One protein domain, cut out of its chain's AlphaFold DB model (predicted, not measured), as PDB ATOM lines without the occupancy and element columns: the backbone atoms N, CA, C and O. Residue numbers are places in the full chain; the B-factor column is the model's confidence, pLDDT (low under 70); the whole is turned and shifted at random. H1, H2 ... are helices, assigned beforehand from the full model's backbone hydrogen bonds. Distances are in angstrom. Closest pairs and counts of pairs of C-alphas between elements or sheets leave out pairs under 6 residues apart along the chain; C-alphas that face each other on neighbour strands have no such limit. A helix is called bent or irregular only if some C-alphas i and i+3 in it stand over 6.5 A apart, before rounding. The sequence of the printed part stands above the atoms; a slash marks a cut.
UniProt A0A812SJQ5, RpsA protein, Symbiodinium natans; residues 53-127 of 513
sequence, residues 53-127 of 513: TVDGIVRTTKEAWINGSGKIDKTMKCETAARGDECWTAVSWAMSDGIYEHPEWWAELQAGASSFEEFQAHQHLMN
ATOM      1  N   THR A  53       3.986  42.773  33.474       46.84
ATOM      2  CA  THR A  53       3.232  41.583  33.036       46.84
ATOM      3  C   THR A  53       3.051  41.604  31.518       46.84
ATOM      4  O   THR A  53       3.052  42.685  30.937       46.84
ATOM      5  N   VAL A  54       2.846  40.459  30.841       49.44
ATOM      6  CA  VAL A  54       2.520  40.451  29.388       49.44
ATOM      7  C   VAL A  54       1.304  41.324  29.121       49.44
ATOM      8  O   VAL A  54       1.335  42.188  28.252       49.44
ATOM      9  N   ASP A  55       0.249  41.152  29.922       46.44
ATOM     10  CA  ASP A  55      -0.939  41.999  29.858       46.44
ATOM     11  C   ASP A  55      -0.594  43.459  30.147       46.44
ATOM     12  O   ASP A  55      -1.189  44.350  29.565       46.44
ATOM     13  N   GLY A  56       0.407  43.710  30.978       51.88
ATOM     14  CA  GLY A  56       1.040  44.987  31.245       51.88
ATOM     15  C   GLY A  56       1.723  45.654  30.079       51.88
ATOM     16  O   GLY A  56       1.464  46.819  29.819       51.88
ATOM     17  N   ILE A  57       2.572  44.927  29.360       52.69
ATOM     18  CA  ILE A  57       3.264  45.392  28.156       52.69
ATOM     19  C   ILE A  57       2.261  45.557  27.020       52.69
ATOM     20  O   ILE A  57       2.227  46.588  26.356       52.69
ATOM     21  N   VAL A  58       1.358  44.596  26.836       50.38
ATOM     22  CA  VAL A  58       0.264  44.675  25.861       50.38
ATOM     23  C   VAL A  58      -0.680  45.828  26.205       50.38
ATOM     24  O   VAL A  58      -1.157  46.518  25.307       50.38
ATOM     25  N   ARG A  59      -0.952  46.095  27.486       43.34
ATOM     26  CA  ARG A  59      -1.831  47.187  27.911       43.34
ATOM     27  C   ARG A  59      -1.107  48.526  27.995       43.34
ATOM     28  O   ARG A  59      -1.766  49.500  27.699       43.34
ATOM     29  N   THR A  60       0.193  48.615  28.286       44.03
ATOM     30  CA  THR A  60       0.998  49.861  28.227       44.03
ATOM     31  C   THR A  60       1.208  50.239  26.781       44.03
ATOM     32  O   THR A  60       1.055  51.401  26.439       44.03
ATOM     33  N   THR A  61       1.460  49.272  25.901       46.41
ATOM     34  CA  THR A  61       1.461  49.512  24.460       46.41
ATOM     35  C   THR A  61       0.060  49.877  23.978       46.41
ATOM     36  O   THR A  61      -0.061  50.857  23.266       46.41
ATOM     37  N   LYS A  62      -1.027  49.229  24.419       38.88
ATOM     38  CA  LYS A  62      -2.415  49.637  24.091       38.88
ATOM     39  C   LYS A  62      -2.844  50.964  24.739       38.88
ATOM     40  O   LYS A  62      -3.675  51.665  24.174       38.88
ATOM     41  N   GLU A  63      -2.284  51.330  25.885       37.44
ATOM     42  CA  GLU A  63      -2.407  52.641  26.527       37.44
ATOM     43  C   GLU A  63      -1.515  53.660  25.825       37.44
ATOM     44  O   GLU A  63      -1.865  54.821  25.763       37.44
ATOM     45  N   ALA A  64      -0.444  53.260  25.146       40.66
ATOM     46  CA  ALA A  64       0.262  54.142  24.228       40.66
ATOM     47  C   ALA A  64      -0.612  54.454  22.994       40.66
ATOM     48  O   ALA A  64      -0.561  55.554  22.450       40.66
ATOM     49  N   TRP A  65      -1.525  53.544  22.628       38.84
ATOM     50  CA  TRP A  65      -2.597  53.816  21.666       38.84
ATOM     51  C   TRP A  65      -3.747  54.604  22.282       38.84
ATOM     52  O   TRP A  65      -4.710  54.856  21.577       38.84
ATOM     53  N   ILE A  66      -3.725  54.969  23.562       36.28
ATOM     54  CA  ILE A  66      -4.780  55.727  24.224       36.28
ATOM     55  C   ILE A  66      -4.130  56.928  24.904       36.28
ATOM     56  O   ILE A  66      -3.541  56.800  25.966       36.28
ATOM     57  N   ASN A  67      -4.254  58.130  24.334       39.94
ATOM     58  CA  ASN A  67      -3.725  59.312  25.023       39.94
ATOM     59  C   ASN A  67      -4.257  59.372  26.475       39.94
ATOM     60  O   ASN A  67      -5.317  58.809  26.762       39.94
ATOM     61  N   GLY A  68      -3.582  60.084  27.387       40.41
ATOM     62  CA  GLY A  68      -3.962  60.188  28.813       40.41
ATOM     63  C   GLY A  68      -5.394  60.692  29.113       40.41
ATOM     64  O   GLY A  68      -5.728  60.943  30.264       40.41
ATOM     65  N   SER A  69      -6.245  60.847  28.092       45.16
ATOM     66  CA  SER A  69      -7.682  61.117  28.148       45.16
ATOM     67  C   SER A  69      -8.594  59.935  27.755       45.16
ATOM     68  O   SER A  69      -9.807  60.125  27.662       45.16
ATOM     69  N   GLY A  70      -8.073  58.724  27.510       38.22
ATOM     70  CA  GLY A  70      -8.911  57.540  27.262       38.22
ATOM     71  C   GLY A  70      -9.392  57.351  25.812       38.22
ATOM     72  O   GLY A  70     -10.316  56.572  25.576       38.22
ATOM     73  N   LYS A  71      -8.802  58.041  24.819       34.72
ATOM     74  CA  LYS A  71      -9.157  57.905  23.389       34.72
ATOM     75  C   LYS A  71      -8.077  57.215  22.559       34.72
ATOM     76  O   LYS A  71      -6.923  57.611  22.660       34.72
ATOM     77  N   ILE A  72      -8.484  56.297  21.667       44.34
ATOM     78  CA  ILE A  72      -7.590  55.647  20.691       44.34
ATOM     79  C   ILE A  72      -6.886  56.707  19.827       44.34
ATOM     80  O   ILE A  72      -7.534  57.371  19.012       44.34
ATOM     81  N   ASP A  73      -5.576  56.845  19.987       44.94
ATOM     82  CA  ASP A  73      -4.706  57.659  19.164       44.94
ATOM     83  C   ASP A  73      -4.386  56.924  17.855       44.94
ATOM     84  O   ASP A  73      -3.557  56.021  17.784       44.94
ATOM     85  N   LYS A  74      -5.073  57.328  16.784       50.44
ATOM     86  CA  LYS A  74      -4.850  56.824  15.420       50.44
ATOM     87  C   LYS A  74      -3.564  57.371  14.773       50.44
ATOM     88  O   LYS A  74      -3.358  57.138  13.586       50.44
ATOM     89  N   THR A  75      -2.754  58.147  15.497       49.69
ATOM     90  CA  THR A  75      -1.524  58.774  14.986       49.69
ATOM     91  C   THR A  75      -0.241  58.060  15.408       49.69
ATOM     92  O   THR A  75       0.819  58.361  14.855       49.69
ATOM     93  N   MET A  76      -0.324  57.084  16.321       58.97
ATOM     94  CA  MET A  76       0.831  56.301  16.745       58.97
ATOM     95  C   MET A  76       1.283  55.377  15.609       58.97
ATOM     96  O   MET A  76       0.540  54.504  15.158       58.97
ATOM     97  N   LYS A  77       2.493  55.610  15.100       78.69
ATOM     98  CA  LYS A  77       3.105  54.765  14.075       78.69
ATOM     99  C   LYS A  77       3.757  53.576  14.768       78.69
ATOM    100  O   LYS A  77       4.661  53.775  15.570       78.69
ATOM    101  N   CYS A  78       3.289  52.375  14.458       86.12
ATOM    102  CA  CYS A  78       3.984  51.144  14.802       86.12
ATOM    103  C   CYS A  78       4.784  50.652  13.595       86.12
ATOM    104  O   CYS A  78       4.428  50.935  12.448       86.12
ATOM    105  N   GLU A  79       5.843  49.901  13.861       88.94
ATOM    106  CA  GLU A  79       6.682  49.271  12.852       88.94
ATOM    107  C   GLU A  79       7.273  47.988  13.439       88.94
ATOM    108  O   GLU A  79       8.050  48.030  14.391       88.94
ATOM    109  N   THR A  80       6.879  46.832  12.907       89.44
ATOM    110  CA  THR A  80       7.530  45.562  13.255       89.44
ATOM    111  C   THR A  80       8.849  45.474  12.496       89.44
ATOM    112  O   THR A  80       8.870  45.690  11.284       89.44
ATOM    113  N   ALA A  81       9.938  45.178  13.203       92.94
ATOM    114  CA  ALA A  81      11.281  45.176  12.634       92.94
ATOM    115  C   ALA A  81      11.404  44.170  11.480       92.94
ATOM    116  O   ALA A  81      10.986  43.014  11.598       92.94
ATOM    117  N   ALA A  82      11.994  44.605  10.366       90.25
ATOM    118  CA  ALA A  82      12.190  43.747   9.211       90.25
ATOM    119  C   ALA A  82      13.416  42.847   9.402       90.25
ATOM    120  O   ALA A  82      14.394  43.194  10.067       90.25
ATOM    121  N   ARG A  83      13.370  41.662   8.786       87.50
ATOM    122  CA  ARG A  83      14.469  40.699   8.853       87.50
ATOM    123  C   ARG A  83      15.766  41.318   8.331       87.50
ATOM    124  O   ARG A  83      15.820  41.766   7.191       87.50
ATOM    125  N   GLY A  84      16.813  41.262   9.152       87.19
ATOM    126  CA  GLY A  84      18.135  41.816   8.843       87.19
ATOM    127  C   GLY A  84      18.432  43.175   9.481       87.19
ATOM    128  O   GLY A  84      19.600  43.550   9.528       87.19
ATOM    129  N   ASP A  85      17.431  43.873  10.025       93.38
ATOM    130  CA  ASP A  85      17.662  45.124  10.753       93.38
ATOM    131  C   ASP A  85      18.295  44.867  12.135       93.38
ATOM    132  O   ASP A  85      18.231  43.759  12.685       93.38
ATOM    133  N   GLU A  86      18.892  45.903  12.735       96.00
ATOM    134  CA  GLU A  86      19.533  45.806  14.058       96.00
ATOM    135  C   GLU A  86      18.539  45.384  15.148       96.00
ATOM    136  O   GLU A  86      18.831  44.473  15.925       96.00
ATOM    137  N   CYS A  87      17.336  45.973  15.163       96.50
ATOM    138  CA  CYS A  87      16.281  45.567  16.090       96.50
ATOM    139  C   CYS A  87      15.892  44.099  15.900       96.50
ATOM    140  O   CYS A  87      15.798  43.359  16.875       96.50
ATOM    141  N   TRP A  88      15.703  43.657  14.650       95.88
ATOM    142  CA  TRP A  88      15.340  42.269  14.366       95.88
ATOM    143  C   TRP A  88      16.407  41.306  14.867       95.88
ATOM    144  O   TRP A  88      16.083  40.326  15.524       95.88
ATOM    145  N   THR A  89      17.680  41.630  14.644       95.50
ATOM    146  CA  THR A  89      18.807  40.830  15.137       95.50
ATOM    147  C   THR A  89      18.801  40.737  16.666       95.50
ATOM    148  O   THR A  89      18.972  39.648  17.214       95.50
ATOM    149  N   ALA A  90      18.551  41.852  17.361       95.88
ATOM    150  CA  ALA A  90      18.470  41.882  18.820       95.88
ATOM    151  C   ALA A  90      17.271  41.089  19.369       95.88
ATOM    152  O   ALA A  90      17.405  40.388  20.370       95.88
ATOM    153  N   VAL A  91      16.108  41.188  18.722       96.25
ATOM    154  CA  VAL A  91      14.897  40.445  19.097       96.25
ATOM    155  C   VAL A  91      15.070  38.953  18.823       96.25
ATOM    156  O   VAL A  91      14.787  38.141  19.698       96.25
ATOM    157  N   SER A  92      15.588  38.575  17.652       94.31
ATOM    158  CA  SER A  92      15.841  37.175  17.309       94.31
ATOM    159  C   SER A  92      16.803  36.514  18.287       94.31
ATOM    160  O   SER A  92      16.497  35.423  18.750       94.31
ATOM    161  N   TRP A  93      17.897  37.188  18.668       94.88
ATOM    162  CA  TRP A  93      18.802  36.685  19.705       94.88
ATOM    163  C   TRP A  93      18.105  36.537  21.064       94.88
ATOM    164  O   TRP A  93      18.283  35.524  21.738       94.88
ATOM    165  N   ALA A  94      17.279  37.512  21.464       95.44
ATOM    166  CA  ALA A  94      16.535  37.435  22.721       95.44
ATOM    167  C   ALA A  94      15.579  36.227  22.750       95.44
ATOM    168  O   ALA A  94      15.466  35.566  23.778       95.44
ATOM    169  N   MET A  95      14.938  35.912  21.621       93.69
ATOM    170  CA  MET A  95      14.041  34.760  21.481       93.69
ATOM    171  C   MET A  95      14.774  33.411  21.452       93.69
ATOM    172  O   MET A  95      14.232  32.426  21.957       93.69
ATOM    173  N   SER A  96      15.957  33.338  20.828       91.00
ATOM    174  CA  SER A  96      16.676  32.077  20.594       91.00
ATOM    175  C   SER A  96      17.634  31.685  21.709       91.00
ATOM    176  O   SER A  96      17.679  30.515  22.074       91.00
ATOM    177  N   ASP A  97      18.393  32.644  22.231       93.44
ATOM    178  CA  ASP A  97      19.500  32.394  23.157       93.44
ATOM    179  C   ASP A  97      19.274  33.159  24.458       93.44
ATOM    180  O   ASP A  97      19.270  32.562  25.534       93.44
ATOM    181  N   GLY A  98      18.982  34.462  24.348       94.56
ATOM    182  CA  GLY A  98      18.850  35.367  25.484       94.56
ATOM    183  C   GLY A  98      17.929  34.806  26.562       94.56
ATOM    184  O   GLY A  98      18.399  34.523  27.662       94.56
ATOM    185  N   ILE A  99      16.652  34.572  26.242       94.69
ATOM    186  CA  ILE A  99      15.643  34.140  27.223       94.69
ATOM    187  C   ILE A  99      15.967  32.824  27.934       94.69
ATOM    188  O   ILE A  99      15.521  32.608  29.059       94.69
ATOM    189  N   TYR A 100      16.756  31.950  27.309       93.62
ATOM    190  CA  TYR A 100      17.179  30.697  27.925       93.62
ATOM    191  C   TYR A 100      18.428  30.871  28.798       93.62
ATOM    192  O   TYR A 100      18.564  30.166  29.798       93.62
ATOM    193  N   GLU A 101      19.322  31.797  28.447       95.69
ATOM    194  CA  GLU A 101      20.543  32.093  29.206       95.69
ATOM    195  C   GLU A 101      20.281  32.970  30.441       95.69
ATOM    196  O   GLU A 101      20.893  32.742  31.486       95.69
ATOM    197  N   HIS A 102      19.365  33.939  30.342       94.00
ATOM    198  CA  HIS A 102      19.119  34.957  31.376       94.00
ATOM    199  C   HIS A 102      17.624  35.214  31.650       94.00
ATOM    200  O   HIS A 102      17.195  36.365  31.595       94.00
ATOM    201  N   PRO A 103      16.785  34.192  31.907       92.81
ATOM    202  CA  PRO A 103      15.322  34.334  31.965       92.81
ATOM    203  C   PRO A 103      14.824  35.482  32.862       92.81
ATOM    204  O   PRO A 103      13.756  36.036  32.617       92.81
ATOM    205  N   GLU A 104      15.602  35.884  33.868       91.12
ATOM    206  CA  GLU A 104      15.329  37.035  34.726       91.12
ATOM    207  C   GLU A 104      15.267  38.393  34.002       91.12
ATOM    208  O   GLU A 104      14.667  39.321  34.540       91.12
ATOM    209  N   TRP A 105      15.850  38.537  32.805       91.19
ATOM    210  CA  TRP A 105      15.740  39.766  32.000       91.19
ATOM    211  C   TRP A 105      14.395  39.882  31.278       91.19
ATOM    212  O   TRP A 105      14.049  40.971  30.838       91.19
ATOM    213  N   TRP A 106      13.629  38.791  31.184       90.12
ATOM    214  CA  TRP A 106      12.353  38.725  30.467       90.12
ATOM    215  C   TRP A 106      11.280  38.089  31.348       90.12
ATOM    216  O   TRP A 106      10.591  37.160  30.929       90.12
ATOM    217  N   ALA A 107      11.177  38.558  32.594       86.88
ATOM    218  CA  ALA A 107      10.319  37.974  33.627       86.88
ATOM    219  C   ALA A 107       8.848  37.833  33.194       86.88
ATOM    220  O   ALA A 107       8.129  36.958  33.676       86.88
ATOM    221  N   GLU A 108       8.405  38.687  32.278       84.00
ATOM    222  CA  GLU A 108       7.068  38.685  31.725       84.00
ATOM    223  C   GLU A 108       6.917  37.837  30.458       84.00
ATOM    224  O   GLU A 108       5.804  37.415  30.170       84.00
ATOM    225  N   LEU A 109       7.980  37.541  29.709       90.88
ATOM    226  CA  LEU A 109       7.884  36.790  28.453       90.88
ATOM    227  C   LEU A 109       7.994  35.280  28.680       90.88
ATOM    228  O   LEU A 109       8.613  34.791  29.623       90.88
ATOM    229  N   GLN A 110       7.389  34.510  27.779       90.00
ATOM    230  CA  GLN A 110       7.436  33.054  27.801       90.00
ATOM    231  C   GLN A 110       8.249  32.531  26.620       90.00
ATOM    232  O   GLN A 110       7.858  32.683  25.458       90.00
ATOM    233  N   ALA A 111       9.346  31.834  26.918       89.69
ATOM    234  CA  ALA A 111      10.155  31.166  25.907       89.69
ATOM    235  C   ALA A 111       9.294  30.210  25.063       89.69
ATOM    236  O   ALA A 111       8.613  29.326  25.587       89.69
ATOM    237  N   GLY A 112       9.298  30.421  23.745       85.94
ATOM    238  CA  GLY A 112       8.544  29.619  22.782       85.94
ATOM    239  C   GLY A 112       7.049  29.941  22.645       85.94
ATOM    240  O   GLY A 112       6.444  29.444  21.697       85.94
ATOM    241  N   ALA A 113       6.450  30.770  23.507       87.62
ATOM    242  CA  ALA A 113       5.049  31.197  23.370       87.62
ATOM    243  C   ALA A 113       4.883  32.691  23.083       87.62
ATOM    244  O   ALA A 113       3.924  33.059  22.400       87.62
ATOM    245  N   SER A 114       5.796  33.537  23.566       91.19
ATOM    246  CA  SER A 114       5.749  34.966  23.269       91.19
ATOM    247  C   SER A 114       6.082  35.251  21.803       91.19
ATOM    248  O   SER A 114       6.954  34.606  21.216       91.19
ATOM    249  N   SER A 115       5.371  36.205  21.201       92.50
ATOM    250  CA  SER A 115       5.551  36.597  19.802       92.50
ATOM    251  C   SER A 115       6.788  37.467  19.611       92.50
ATOM    252  O   SER A 115       7.277  38.103  20.544       92.50
ATOM    253  N   PHE A 116       7.255  37.562  18.365       93.12
ATOM    254  CA  PHE A 116       8.316  38.495  17.994       93.12
ATOM    255  C   PHE A 116       7.984  39.934  18.420       93.12
ATOM    256  O   PHE A 116       8.829  40.634  18.973       93.12
ATOM    257  N   GLU A 117       6.743  40.372  18.208       91.50
ATOM    258  CA  GLU A 117       6.284  41.701  18.606       91.50
ATOM    259  C   GLU A 117       6.276  41.900  20.131       91.50
ATOM    260  O   GLU A 117       6.565  43.003  20.584       91.50
ATOM    261  N   GLU A 118       6.022  40.869  20.943       91.94
ATOM    262  CA  GLU A 118       6.134  40.971  22.409       91.94
ATOM    263  C   GLU A 118       7.595  41.181  22.845       91.94
ATOM    264  O   GLU A 118       7.877  42.078  23.643       91.94
ATOM    265  N   PHE A 119       8.544  40.454  22.247       94.25
ATOM    266  CA  PHE A 119       9.972  40.693  22.484       94.25
ATOM    267  C   PHE A 119      10.432  42.058  21.958       94.25
ATOM    268  O   PHE A 119      11.191  42.756  22.628       94.25
ATOM    269  N   GLN A 120       9.964  42.484  20.781       94.56
ATOM    270  CA  GLN A 120      10.272  43.813  20.255       94.56
ATOM    271  C   GLN A 120       9.720  44.913  21.171       94.56
ATOM    272  O   GLN A 120      10.383  45.931  21.361       94.56
ATOM    273  N   ALA A 121       8.536  44.719  21.758       90.94
ATOM    274  CA  ALA A 121       7.961  45.664  22.706       90.94
ATOM    275  C   ALA A 121       8.834  45.784  23.960       90.94
ATOM    276  O   ALA A 121       9.145  46.904  24.363       90.94
ATOM    277  N   HIS A 122       9.300  44.661  24.515       92.19
ATOM    278  CA  HIS A 122      10.265  44.664  25.615       92.19
ATOM    279  C   HIS A 122      11.546  45.428  25.235       92.19
ATOM    280  O   HIS A 122      11.963  46.354  25.931       92.19
ATOM    281  N   GLN A 123      12.136  45.121  24.076       92.31
ATOM    282  CA  GLN A 123      13.357  45.789  23.613       92.31
ATOM    283  C   GLN A 123      13.154  47.288  23.354       92.31
ATOM    284  O   GLN A 123      14.058  48.079  23.612       92.31
ATOM    285  N   HIS A 124      11.975  47.702  22.887       89.88
ATOM    286  CA  HIS A 124      11.618  49.112  22.725       89.88
ATOM    287  C   HIS A 124      11.571  49.848  24.072       89.88
ATOM    288  O   HIS A 124      12.059  50.973  24.165       89.88
ATOM    289  N   LEU A 125      11.029  49.217  25.120       88.12
ATOM    290  CA  LEU A 125      11.009  49.795  26.468       88.12
ATOM    291  C   LEU A 125      12.426  49.965  27.031       88.12
ATOM    292  O   LEU A 125      12.720  50.986  27.651       88.12
ATOM    293  N   MET A 126      13.313  49.006  26.761       87.56
ATOM    294  CA  MET A 126      14.710  49.055  27.199       87.56
ATOM    295  C   MET A 126      15.551  50.049  26.388       87.56
ATOM    296  O   MET A 126      16.384  50.770  26.938       87.56
ATOM    297  N   ASN A 127      15.353  50.096  25.070       89.62
ATOM    298  CA  ASN A 127      16.059  50.993  24.168       89.62
ATOM    299  C   ASN A 127      15.214  51.329  22.928       89.62
ATOM    300  O   ASN A 127      15.365  50.740  21.853       89.62
TER     301      ASN A 127
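AT A GLANCE: This is residues 53 to 127 of the 513 residues of the protein "RpsA protein" of Symbiodinium natans (UniProt A0A812SJQ5). Helix H4 sits in the middle, between H1 on one side and the kinked H2 on the other, and crosses both steeply. A long stretch with no named element, residues 65 to 85, swings out from H1 and returns to H2, with a short antiparallel pairing of residues 66 to 67 with residues 71 to 72, and short H3 lies near the end of H2 at residue 101. The printed part has 75 residues with four named helices, H1 to H4 in chain order, and no named strand; its class is all helix. It is only just compact, close to loose, with a radius of gyration of the C-alphas of 13.3 A, and spans 40 by 27 by 20 A.

IN THESE COORDINATES: H1, residues 54 to 64, is 14.8 A long and begins at C-alpha 54 (2.520, 40.451, 29.388). H2, residues 86 to 101, is 20.5 A long, with a kink of 46 degrees near residue 95; it is irregular, C-alphas 96 and 99 being 7.0 A apart. H3 is residues 103 to 106. H4, residues 116 to 126, is 15.4 A long and ends at C-alpha 126 (14.710, 49.055, 27.199).

HOW THE PARTS SIT: H1 touches H4, closest at the C-alphas of Ile 57 and Ala 121, 7.2 A, at a steep tilt of 69.5 degrees, only just short of about perpendicular. H1 and H2 are apart. H2 touches H4, closest at the C-alphas of Val 91 and Gln 120, 5.8 A, about perpendicular at 83 degrees. H3 is close to H2 but not clearly touching; their closest C-alphas, Ile 99 and Trp 106, are 6.5 A apart. Every O i to N i+4 pair is within hydrogen-bond range in H1 and H4, and 9 of 12 in H2; H3 is too short for one.

THE WHOLE: The C-alphas farthest apart, Ser 69 and Glu 101, are 40.5 A apart. The printed part has no cut. The link from H1 to H2 is long, with 21 residues. Residues 53 to 76 have pLDDT under 70.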